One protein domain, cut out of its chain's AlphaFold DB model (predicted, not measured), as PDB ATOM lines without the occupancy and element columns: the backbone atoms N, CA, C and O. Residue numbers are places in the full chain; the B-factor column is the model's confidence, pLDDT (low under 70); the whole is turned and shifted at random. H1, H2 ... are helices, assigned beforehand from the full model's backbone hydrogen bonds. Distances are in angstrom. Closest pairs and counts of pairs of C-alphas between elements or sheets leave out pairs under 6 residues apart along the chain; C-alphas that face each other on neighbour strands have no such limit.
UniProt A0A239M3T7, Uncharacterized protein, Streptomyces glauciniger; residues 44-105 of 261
ATOM      1  N   PRO A  44     -22.748   8.412   8.061       76.75
ATOM      2  CA  PRO A  44     -23.927   8.586   8.904       76.75
ATOM      3  C   PRO A  44     -25.122   9.093   8.097       76.75
ATOM      4  O   PRO A  44     -26.264   8.785   8.426       76.75
ATOM      5  N   GLN A  45     -24.872   9.826   7.008       81.69
ATOM      6  CA  GLN A  45     -25.917  10.243   6.080       81.69
ATOM      7  C   GLN A  45     -26.517   9.063   5.307       81.69
ATOM      8  O   GLN A  45     -27.725   9.060   5.070       81.69
ATOM      9  N   GLN A  46     -25.722   8.052   4.945       82.56
ATOM     10  CA  GLN A  46     -26.213   6.871   4.226       82.56
ATOM     11  C   GLN A  46     -27.027   5.969   5.151       82.56
ATOM     12  O   GLN A  46     -28.141   5.610   4.802       82.56
ATOM     13  N   LEU A  47     -26.558   5.715   6.376       82.44
ATOM     14  CA  LEU A  47     -27.340   4.968   7.370       82.44
ATOM     15  C   LEU A  47     -28.650   5.665   7.732       82.44
ATOM     16  O   LEU A  47     -29.676   5.015   7.915       82.44
ATOM     17  N   LEU A  48     -28.629   6.994   7.836       84.75
ATOM     18  CA  LEU A  48     -29.834   7.757   8.126       84.75
ATOM     19  C   LEU A  48     -30.809   7.705   6.948       84.75
ATOM     20  O   LEU A  48     -32.001   7.498   7.149       84.75
ATOM     21  N   THR A  49     -30.319   7.869   5.719       85.31
ATOM     22  CA  THR A  49     -31.177   7.816   4.529       85.31
ATOM     23  C   THR A  49     -31.697   6.411   4.260       85.31
ATOM     24  O   THR A  49     -32.888   6.272   4.008       85.31
ATOM     25  N   GLU A  50     -30.879   5.369   4.391       85.44
ATOM     26  CA  GLU A  50     -31.316   3.972   4.302       85.44
ATOM     27  C   GLU A  50     -32.260   3.592   5.442       85.44
ATOM     28  O   GLU A  50     -33.263   2.929   5.197       85.44
ATOM     29  N   GLY A  51     -32.001   4.056   6.666       85.31
ATOM     30  CA  GLY A  51     -32.869   3.830   7.819       85.31
ATOM     31  C   GLY A  51     -34.235   4.494   7.657       85.31
ATOM     32  O   GLY A  51     -35.258   3.851   7.874       85.31
ATOM     33  N   ILE A  52     -34.271   5.750   7.203       85.81
ATOM     34  CA  ILE A  52     -35.522   6.456   6.892       85.81
ATOM     35  C   ILE A  52     -36.254   5.759   5.744       85.81
ATOM     36  O   ILE A  52     -37.463   5.576   5.824       85.81
ATOM     37  N   ARG A  53     -35.538   5.333   4.701       83.31
ATOM     38  CA  ARG A  53     -36.133   4.674   3.534       83.31
ATOM     39  C   ARG A  53     -36.736   3.316   3.898       83.31
ATOM     40  O   ARG A  53     -37.897   3.073   3.605       83.31
ATOM     41  N   ARG A  54     -36.011   2.499   4.668       84.12
ATOM     42  CA  ARG A  54     -36.506   1.230   5.234       84.12
ATOM     43  C   ARG A  54     -37.714   1.424   6.144       84.12
ATOM     44  O   ARG A  54     -38.580   0.558   6.197       84.12
ATOM     45  N   LEU A  55     -37.766   2.537   6.873       81.38
ATOM     46  CA  LEU A  55     -38.887   2.871   7.746       81.38
ATOM     47  C   LEU A  55     -40.113   3.350   6.950       81.38
ATOM     48  O   LEU A  55     -41.238   3.078   7.352       81.38
ATOM     49  N   GLN A  56     -39.897   4.009   5.810       80.81
ATOM     50  CA  GLN A  56     -40.942   4.401   4.856       80.81
ATOM     51  C   GLN A  56     -41.500   3.217   4.061       80.81
ATOM     52  O   GLN A  56     -42.675   3.227   3.713       80.81
ATOM     53  N   ASP A  57     -40.695   2.182   3.816       83.81
ATOM     54  CA  ASP A  57     -41.143   0.961   3.134       83.81
ATOM     55  C   ASP A  57     -42.137   0.137   3.982       83.81
ATOM     56  O   ASP A  57     -42.781  -0.786   3.479       83.81
ATOM     57  N   VAL A  58     -42.298   0.465   5.271       85.31
ATOM     58  CA  VAL A  58     -43.317  -0.137   6.137       85.31
ATOM     59  C   VAL A  58     -44.651   0.598   5.928       85.31
ATOM     60  O   VAL A  58     -44.776   1.758   6.328       85.31
ATOM     61  N   PRO A  59     -45.690  -0.061   5.376       72.81
ATOM     62  CA  PRO A  59     -46.934   0.599   4.967       72.81
ATOM     63  C   PRO A  59     -47.685   1.258   6.130       72.81
ATOM     64  O   PRO A  59     -48.355   2.260   5.934       72.81
ATOM     65  N   GLN A  60     -47.530   0.762   7.363       75.31
ATOM     66  CA  GLN A  60     -48.147   1.394   8.537       75.31
ATOM     67  C   GLN A  60     -47.459   2.698   8.972       75.31
ATOM     68  O   GLN A  60     -48.024   3.438   9.772       75.31
ATOM     69  N   ILE A  61     -46.238   2.969   8.506       76.81
ATOM     70  CA  ILE A  61     -45.442   4.131   8.922       76.81
ATOM     71  C   ILE A  61     -45.415   5.196   7.828       76.81
ATOM     72  O   ILE A  61     -45.359   6.377   8.156       76.81
ATOM     73  N   ALA A  62     -45.519   4.812   6.554       77.44
ATOM     74  CA  ALA A  62     -45.645   5.755   5.445       77.44
ATOM     75  C   ALA A  62     -46.823   6.730   5.643       77.44
ATOM     76  O   ALA A  62     -46.629   7.942   5.564       77.44
ATOM     77  N   ASP A  63     -47.997   6.210   6.019       76.00
ATOM     78  CA  ASP A  63     -49.222   7.009   6.178       76.00
ATOM     79  C   ASP A  63     -49.148   8.010   7.347       76.00
ATOM     80  O   ASP A  63     -49.680   9.118   7.264       76.00
ATOM     81  N   LEU A  64     -48.452   7.657   8.434       78.50
ATOM     82  CA  LEU A  64     -48.199   8.572   9.558       78.50
ATOM     83  C   LEU A  64     -46.992   9.485   9.297       78.50
ATOM     84  O   LEU A  64     -46.886  10.575   9.865       78.50
ATOM     85  N   GLY A  65     -46.076   9.035   8.443       79.50
ATOM     86  CA  GLY A  65     -44.817   9.690   8.144       79.50
ATOM     87  C   GLY A  65     -45.022  11.053   7.513       79.50
ATOM     88  O   GLY A  65     -44.347  11.988   7.915       79.50
ATOM     89  N   ASP A  66     -45.971  11.209   6.593       81.00
ATOM     90  CA  ASP A  66     -46.156  12.482   5.889       81.00
ATOM     91  C   ASP A  66     -46.759  13.585   6.773       81.00
ATOM     92  O   ASP A  66     -46.332  14.740   6.689       81.00
ATOM     93  N   GLN A  67     -47.668  13.239   7.690       82.44
ATOM     94  CA  GLN A  67     -48.216  14.191   8.666       82.44
ATOM     95  C   GLN A  67     -47.160  14.611   9.692       82.44
ATOM     96  O   GLN A  67     -46.914  15.801   9.892       82.44
ATOM     97  N   VAL A  68     -46.471  13.636  10.291       87.19
ATOM     98  CA  VAL A  68     -45.450  13.912  11.310       87.19
ATOM     99  C   VAL A  68     -44.233  14.598  10.695       87.19
ATOM    100  O   VAL A  68     -43.672  15.508  11.298       87.19
ATOM    101  N   ARG A  69     -43.820  14.218   9.482       84.12
ATOM    102  CA  ARG A  69     -42.691  14.839   8.778       84.12
ATOM    103  C   ARG A  69     -42.968  16.295   8.450       84.12
ATOM    104  O   ARG A  69     -42.038  17.082   8.575       84.12
ATOM    105  N   GLY A  70     -44.187  16.651   8.042       87.94
ATOM    106  CA  GLY A  70     -44.563  18.043   7.788       87.94
ATOM    107  C   GLY A  70     -44.419  18.899   9.045       87.94
ATOM    108  O   GLY A  70     -43.632  19.845   9.067       87.94
ATOM    109  N   GLU A  71     -45.093  18.503  10.125       89.88
ATOM    110  CA  GLU A  71     -45.075  19.240  11.393       89.88
ATOM    111  C   GLU A  71     -43.678  19.280  12.028       89.88
ATOM    112  O   GLU A  71     -43.240  20.328  12.508       89.88
ATOM    113  N   LEU A  72     -42.937  18.168  11.977       90.44
ATOM    114  CA  LEU A  72     -41.576  18.080  12.502       90.44
ATOM    115  C   LEU A  72     -40.579  18.873  11.656       90.44
ATOM    116  O   LEU A  72     -39.682  19.499  12.216       90.44
ATOM    117  N   MET A  73     -40.704  18.870  10.326       91.56
ATOM    118  CA  MET A  73     -39.839  19.678   9.459       91.56
ATOM    119  C   MET A  73     -40.098  21.166   9.656       91.56
ATOM    120  O   MET A  73     -39.140  21.937   9.706       91.56
ATOM    121  N   ASP A  74     -41.355  21.575   9.817       92.69
ATOM    122  CA  ASP A  74     -41.701  22.970  10.070       92.69
ATOM    123  C   ASP A  74     -41.250  23.426  11.461       92.69
ATOM    124  O   ASP A  74     -40.626  24.483  11.593       92.69
ATOM    125  N   ALA A  75     -41.512  22.632  12.503       94.38
ATOM    126  CA  ALA A  75     -41.045  22.915  13.859       94.38
ATOM    127  C   ALA A  75     -39.513  22.873  13.949       94.38
ATOM    128  O   ALA A  75     -38.902  23.758  14.544       94.38
ATOM    129  N   GLY A  76     -38.884  21.892  13.302       92.62
ATOM    130  CA  GLY A  76     -37.437  21.734  13.239       92.62
ATOM    131  C   GLY A  76     -36.768  22.895  12.513       92.62
ATOM    132  O   GLY A  76     -35.814  23.469  13.031       92.62
ATOM    133  N   ARG A  77     -37.302  23.316  11.361       94.38
ATOM    134  CA  ARG A  77     -36.797  24.489  10.639       94.38
ATOM    135  C   ARG A  77     -36.919  25.747  11.493       94.38
ATOM    136  O   ARG A  77     -35.931  26.458  11.607       94.38
ATOM    137  N   LYS A  78     -38.069  25.983  12.137       95.75
ATOM    138  CA  LYS A  78     -38.277  27.129  13.044       95.75
ATOM    139  C   LYS A  78     -37.322  27.115  14.239       95.75
ATOM    140  O   LYS A  78     -36.784  28.155  14.605       95.75
ATOM    141  N   ALA A  79     -37.099  25.950  14.843       95.06
ATOM    142  CA  ALA A  79     -36.185  25.802  15.971       95.06
ATOM    143  C   ALA A  79     -34.731  26.054  15.554       95.06
ATOM    144  O   ALA A  79     -34.009  26.770  16.242       95.06
ATOM    145  N   VAL A  80     -34.313  25.520  14.402       95.06
ATOM    146  CA  VAL A  80     -32.971  25.749  13.852       95.06
ATOM    147  C   VAL A  80     -32.779  27.211  13.463       95.06
ATOM    148  O   VAL A  80     -31.736  27.770  13.786       95.06
ATOM    149  N   THR A  81     -33.763  27.854  12.826       96.69
ATOM    150  CA  THR A  81     -33.675  29.288  12.508       96.69
ATOM    151  C   THR A  81     -33.601  30.120  13.779       96.69
ATOM    152  O   THR A  81     -32.692  30.922  13.900       96.69
ATOM    153  N   ALA A  82     -34.448  29.858  14.779       96.44
ATOM    154  CA  ALA A  82     -34.402  30.581  16.049       96.44
ATOM    155  C   ALA A  82     -33.069  30.380  16.789       96.44
ATOM    156  O   ALA A  82     -32.531  31.318  17.373       96.44
ATOM    157  N   ALA A  83     -32.507  29.170  16.759       95.44
ATOM    158  CA  ALA A  83     -31.195  28.900  17.337       95.44
ATOM    159  C   ALA A  83     -30.071  29.616  16.572       95.44
ATOM    160  O   ALA A  83     -29.153  30.149  17.192       95.44
ATOM    161  N   ALA A  84     -30.148  29.648  15.240       95.88
ATOM    162  CA  ALA A  84     -29.203  30.376  14.403       95.88
ATOM    163  C   ALA A  84     -29.294  31.888  14.647       95.88
ATOM    164  O   ALA A  84     -28.266  32.521  14.853       95.88
ATOM    165  N   ASP A  85     -30.504  32.443  14.713       95.88
ATOM    166  CA  ASP A  85     -30.747  33.855  15.004       95.88
ATOM    167  C   ASP A  85     -30.198  34.235  16.381       95.88
ATOM    168  O   ASP A  85     -29.498  35.235  16.499       95.88
ATOM    169  N   ARG A  86     -30.415  33.400  17.409       94.69
ATOM    170  CA  ARG A  86     -29.808  33.589  18.739       94.69
ATOM    171  C   ARG A  86     -28.287  33.573  18.679       94.69
ATOM    172  O   ARG A  86     -27.649  34.447  19.242       94.69
ATOM    173  N   LYS A  87     -27.689  32.633  17.942       96.00
ATOM    174  CA  LYS A  87     -26.228  32.582  17.786       96.00
ATOM    175  C   LYS A  87     -25.665  33.786  17.040       96.00
ATOM    176  O   LYS A  87     -24.584  34.255  17.380       96.00
ATOM    177  N   LEU A  88     -26.378  34.284  16.035       96.44
ATOM    178  CA  LEU A  88     -26.001  35.505  15.330       96.44
ATOM    179  C   LEU A  88     -26.168  36.735  16.227       96.44
ATOM    180  O   LEU A  88     -25.303  37.605  16.199       96.44
ATOM    181  N   ALA A  89     -27.218  36.783  17.047       94.50
ATOM    182  CA  ALA A  89     -27.429  37.834  18.034       94.50
ATOM    183  C   ALA A  89     -26.330  37.832  19.108       94.50
ATOM    184  O   ALA A  89     -25.757  38.884  19.368       94.50
ATOM    185  N   ASP A  90     -25.958  36.665  19.644       96.75
ATOM    186  CA  ASP A  90     -24.854  36.519  20.603       96.75
ATOM    187  C   ASP A  90     -23.538  37.041  20.008       96.75
ATOM    188  O   ASP A  90     -22.807  37.807  20.634       96.75
ATOM    189  N   LEU A  91     -23.234  36.650  18.767       97.06
ATOM    190  CA  LEU A  91     -22.020  37.090  18.079       97.06
ATOM    191  C   LEU A  91     -22.039  38.589  17.770       97.06
ATOM    192  O   LEU A  91     -21.006  39.250  17.892       97.06
ATOM    193  N   ALA A  92     -23.194  39.126  17.380       96.50
ATOM    194  CA  ALA A  92     -23.370  40.553  17.157       96.50
ATOM    195  C   ALA A  92     -23.211  41.344  18.461       96.50
ATOM    196  O   ALA A  92     -22.532  42.365  18.443       96.50
ATOM    197  N   GLY A  93     -23.751  40.849  19.580       94.75
ATOM    198  CA  GLY A  93     -23.587  41.436  20.912       94.75
ATOM    199  C   GLY A  93     -22.123  41.474  21.339       94.75
ATOM    200  O   GLY A  93     -21.596  42.543  21.618       94.75
ATOM    201  N   VAL A  94     -21.405  40.348  21.240       96.88
ATOM    202  CA  VAL A  94     -19.969  40.288  21.576       96.88
ATOM    203  C   VAL A  94     -19.133  41.230  20.703       96.88
ATOM    204  O   VAL A  94     -18.182  41.855  21.183       96.88
ATOM    205  N   LEU A  95     -19.456  41.341  19.411       95.69
ATOM    206  CA  LEU A  95     -18.758  42.258  18.515       95.69
ATOM    207  C   LEU A  95     -19.090  43.720  18.840       95.69
ATOM    208  O   LEU A  95     -18.186  44.555  18.855       95.69
ATOM    209  N   HIS A  96     -20.357  44.011  19.134       93.31
ATOM    210  CA  HIS A  96     -20.832  45.329  19.531       93.31
ATOM    211  C   HIS A  96     -20.189  45.789  20.843       93.31
ATOM    212  O   HIS A  96     -19.590  46.860  20.861       93.31
ATOM    213  N   ASP A  97     -20.186  44.955  21.884       94.56
ATOM    214  CA  ASP A  97     -19.566  45.243  23.184       94.56
ATOM    215  C   ASP A  97     -18.066  45.484  23.058       94.56
ATOM    216  O   ASP A  97     -17.496  46.383  23.678       94.56
ATOM    217  N   ARG A  98     -17.392  44.694  22.215       91.62
ATOM    218  CA  ARG A  98     -15.964  44.877  21.963       91.62
ATOM    219  C   ARG A  98     -15.689  46.204  21.267       91.62
ATOM    220  O   ARG A  98     -14.713  46.870  21.612       91.62
ATOM    221  N   THR A  99     -16.513  46.589  20.297       92.44
ATOM    222  CA  THR A  99     -16.381  47.883  19.620       92.44
ATOM    223  C   THR A  99     -16.728  49.037  20.555       92.44
ATOM    224  O   THR A  99     -15.980  50.009  20.578       92.44
ATOM    225  N   ALA A 100     -17.777  48.915  21.371       91.38
ATOM    226  CA  ALA A 100     -18.154  49.904  22.376       91.38
ATOM    227  C   ALA A 100     -17.030  50.119  23.395       91.38
ATOM    228  O   ALA A 100     -16.638  51.254  23.627       91.38
ATOM    229  N   ARG A 101     -16.395  49.053  23.902       89.19
ATOM    230  CA  ARG A 101     -15.233  49.163  24.806       89.19
ATOM    231  C   ARG A 101     -14.015  49.827  24.164       89.19
ATOM    232  O   ARG A 101     -13.245  50.491  24.850       89.19
ATOM    233  N   ILE A 102     -13.802  49.635  22.862       88.44
ATOM    234  CA  ILE A 102     -12.708  50.296  22.130       88.44
ATOM    235  C   ILE A 102     -13.049  51.767  21.841       88.44
ATOM    236  O   ILE A 102     -12.147  52.601  21.851       88.44
ATOM    237  N   GLY A 103     -14.325  52.075  21.590       77.50
ATOM    238  CA  GLY A 103     -14.840  53.435  21.416       77.50
ATOM    239  C   GLY A 103     -14.786  54.242  22.711       77.50
ATOM    240  O   GLY A 103     -14.168  55.298  22.718       77.50
ATOM    241  N   ALA A 104     -15.305  53.679  23.805       70.88
ATOM    242  CA  ALA A 104     -15.242  54.244  25.151       70.88
ATOM    243  C   ALA A 104     -13.791  54.513  25.562       70.88
ATOM    244  O   ALA A 104     -13.438  55.643  25.844       70.88
ATOM    245  N   LYS A 105     -12.868  53.557  25.376       61.50
ATOM    246  CA  LYS A 105     -11.432  53.774  25.649       61.50
ATOM    247  C   LYS A 105     -10.776  54.900  24.822       61.50
ATOM    248  O   LYS A 105      -9.675  55.337  25.153       61.50
TER     249      LYS A 105
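This is residues 44 to 105 of the 261 residues of an uncharacterized protein of Streptomyces glauciniger (UniProt A0A239M3T7). A short helix, H1, meets the start of a long, kinked helix, H2, in a lopsided V, and most of H2, residues 67 to 105, sticks out as a free arm. The printed part has 62 residues, with two named helices, H1 then H2, and no named strand: all helix. It is extended, with a radius of gyration of the C-alphas of 20.8 A and spans of 67 by 24 by 6 A.

Find C-alpha 44 at (-23.927, 8.586, 8.904); from there H1, residues 44 to 56, runs 18.0 A. After a tight link, H2, residues 59 to 105, runs 67.2 A to C-alpha 105 at (-11.432, 53.774, 25.649).

Look at Gln 56 and Ala 62, whose C-alphas are the closest of H1 and H2, 4.9 A apart. The helices touch only at the corner, with residues 55 to 56 and 61 to 65 alone. They run opposite ways at a shallow tilt of 33 degrees, only just short of steep. Near residue 67 H2 has a kink of 43 degrees. In H1 every O i to N i+4 pair is within hydrogen-bond range; in H2, 40 of 43.

The C-alphas farthest apart, those of Pro 59 and Lys 105, are 67.2 A apart. The printed part has no cut; only residue 105 has pLDDT under 70.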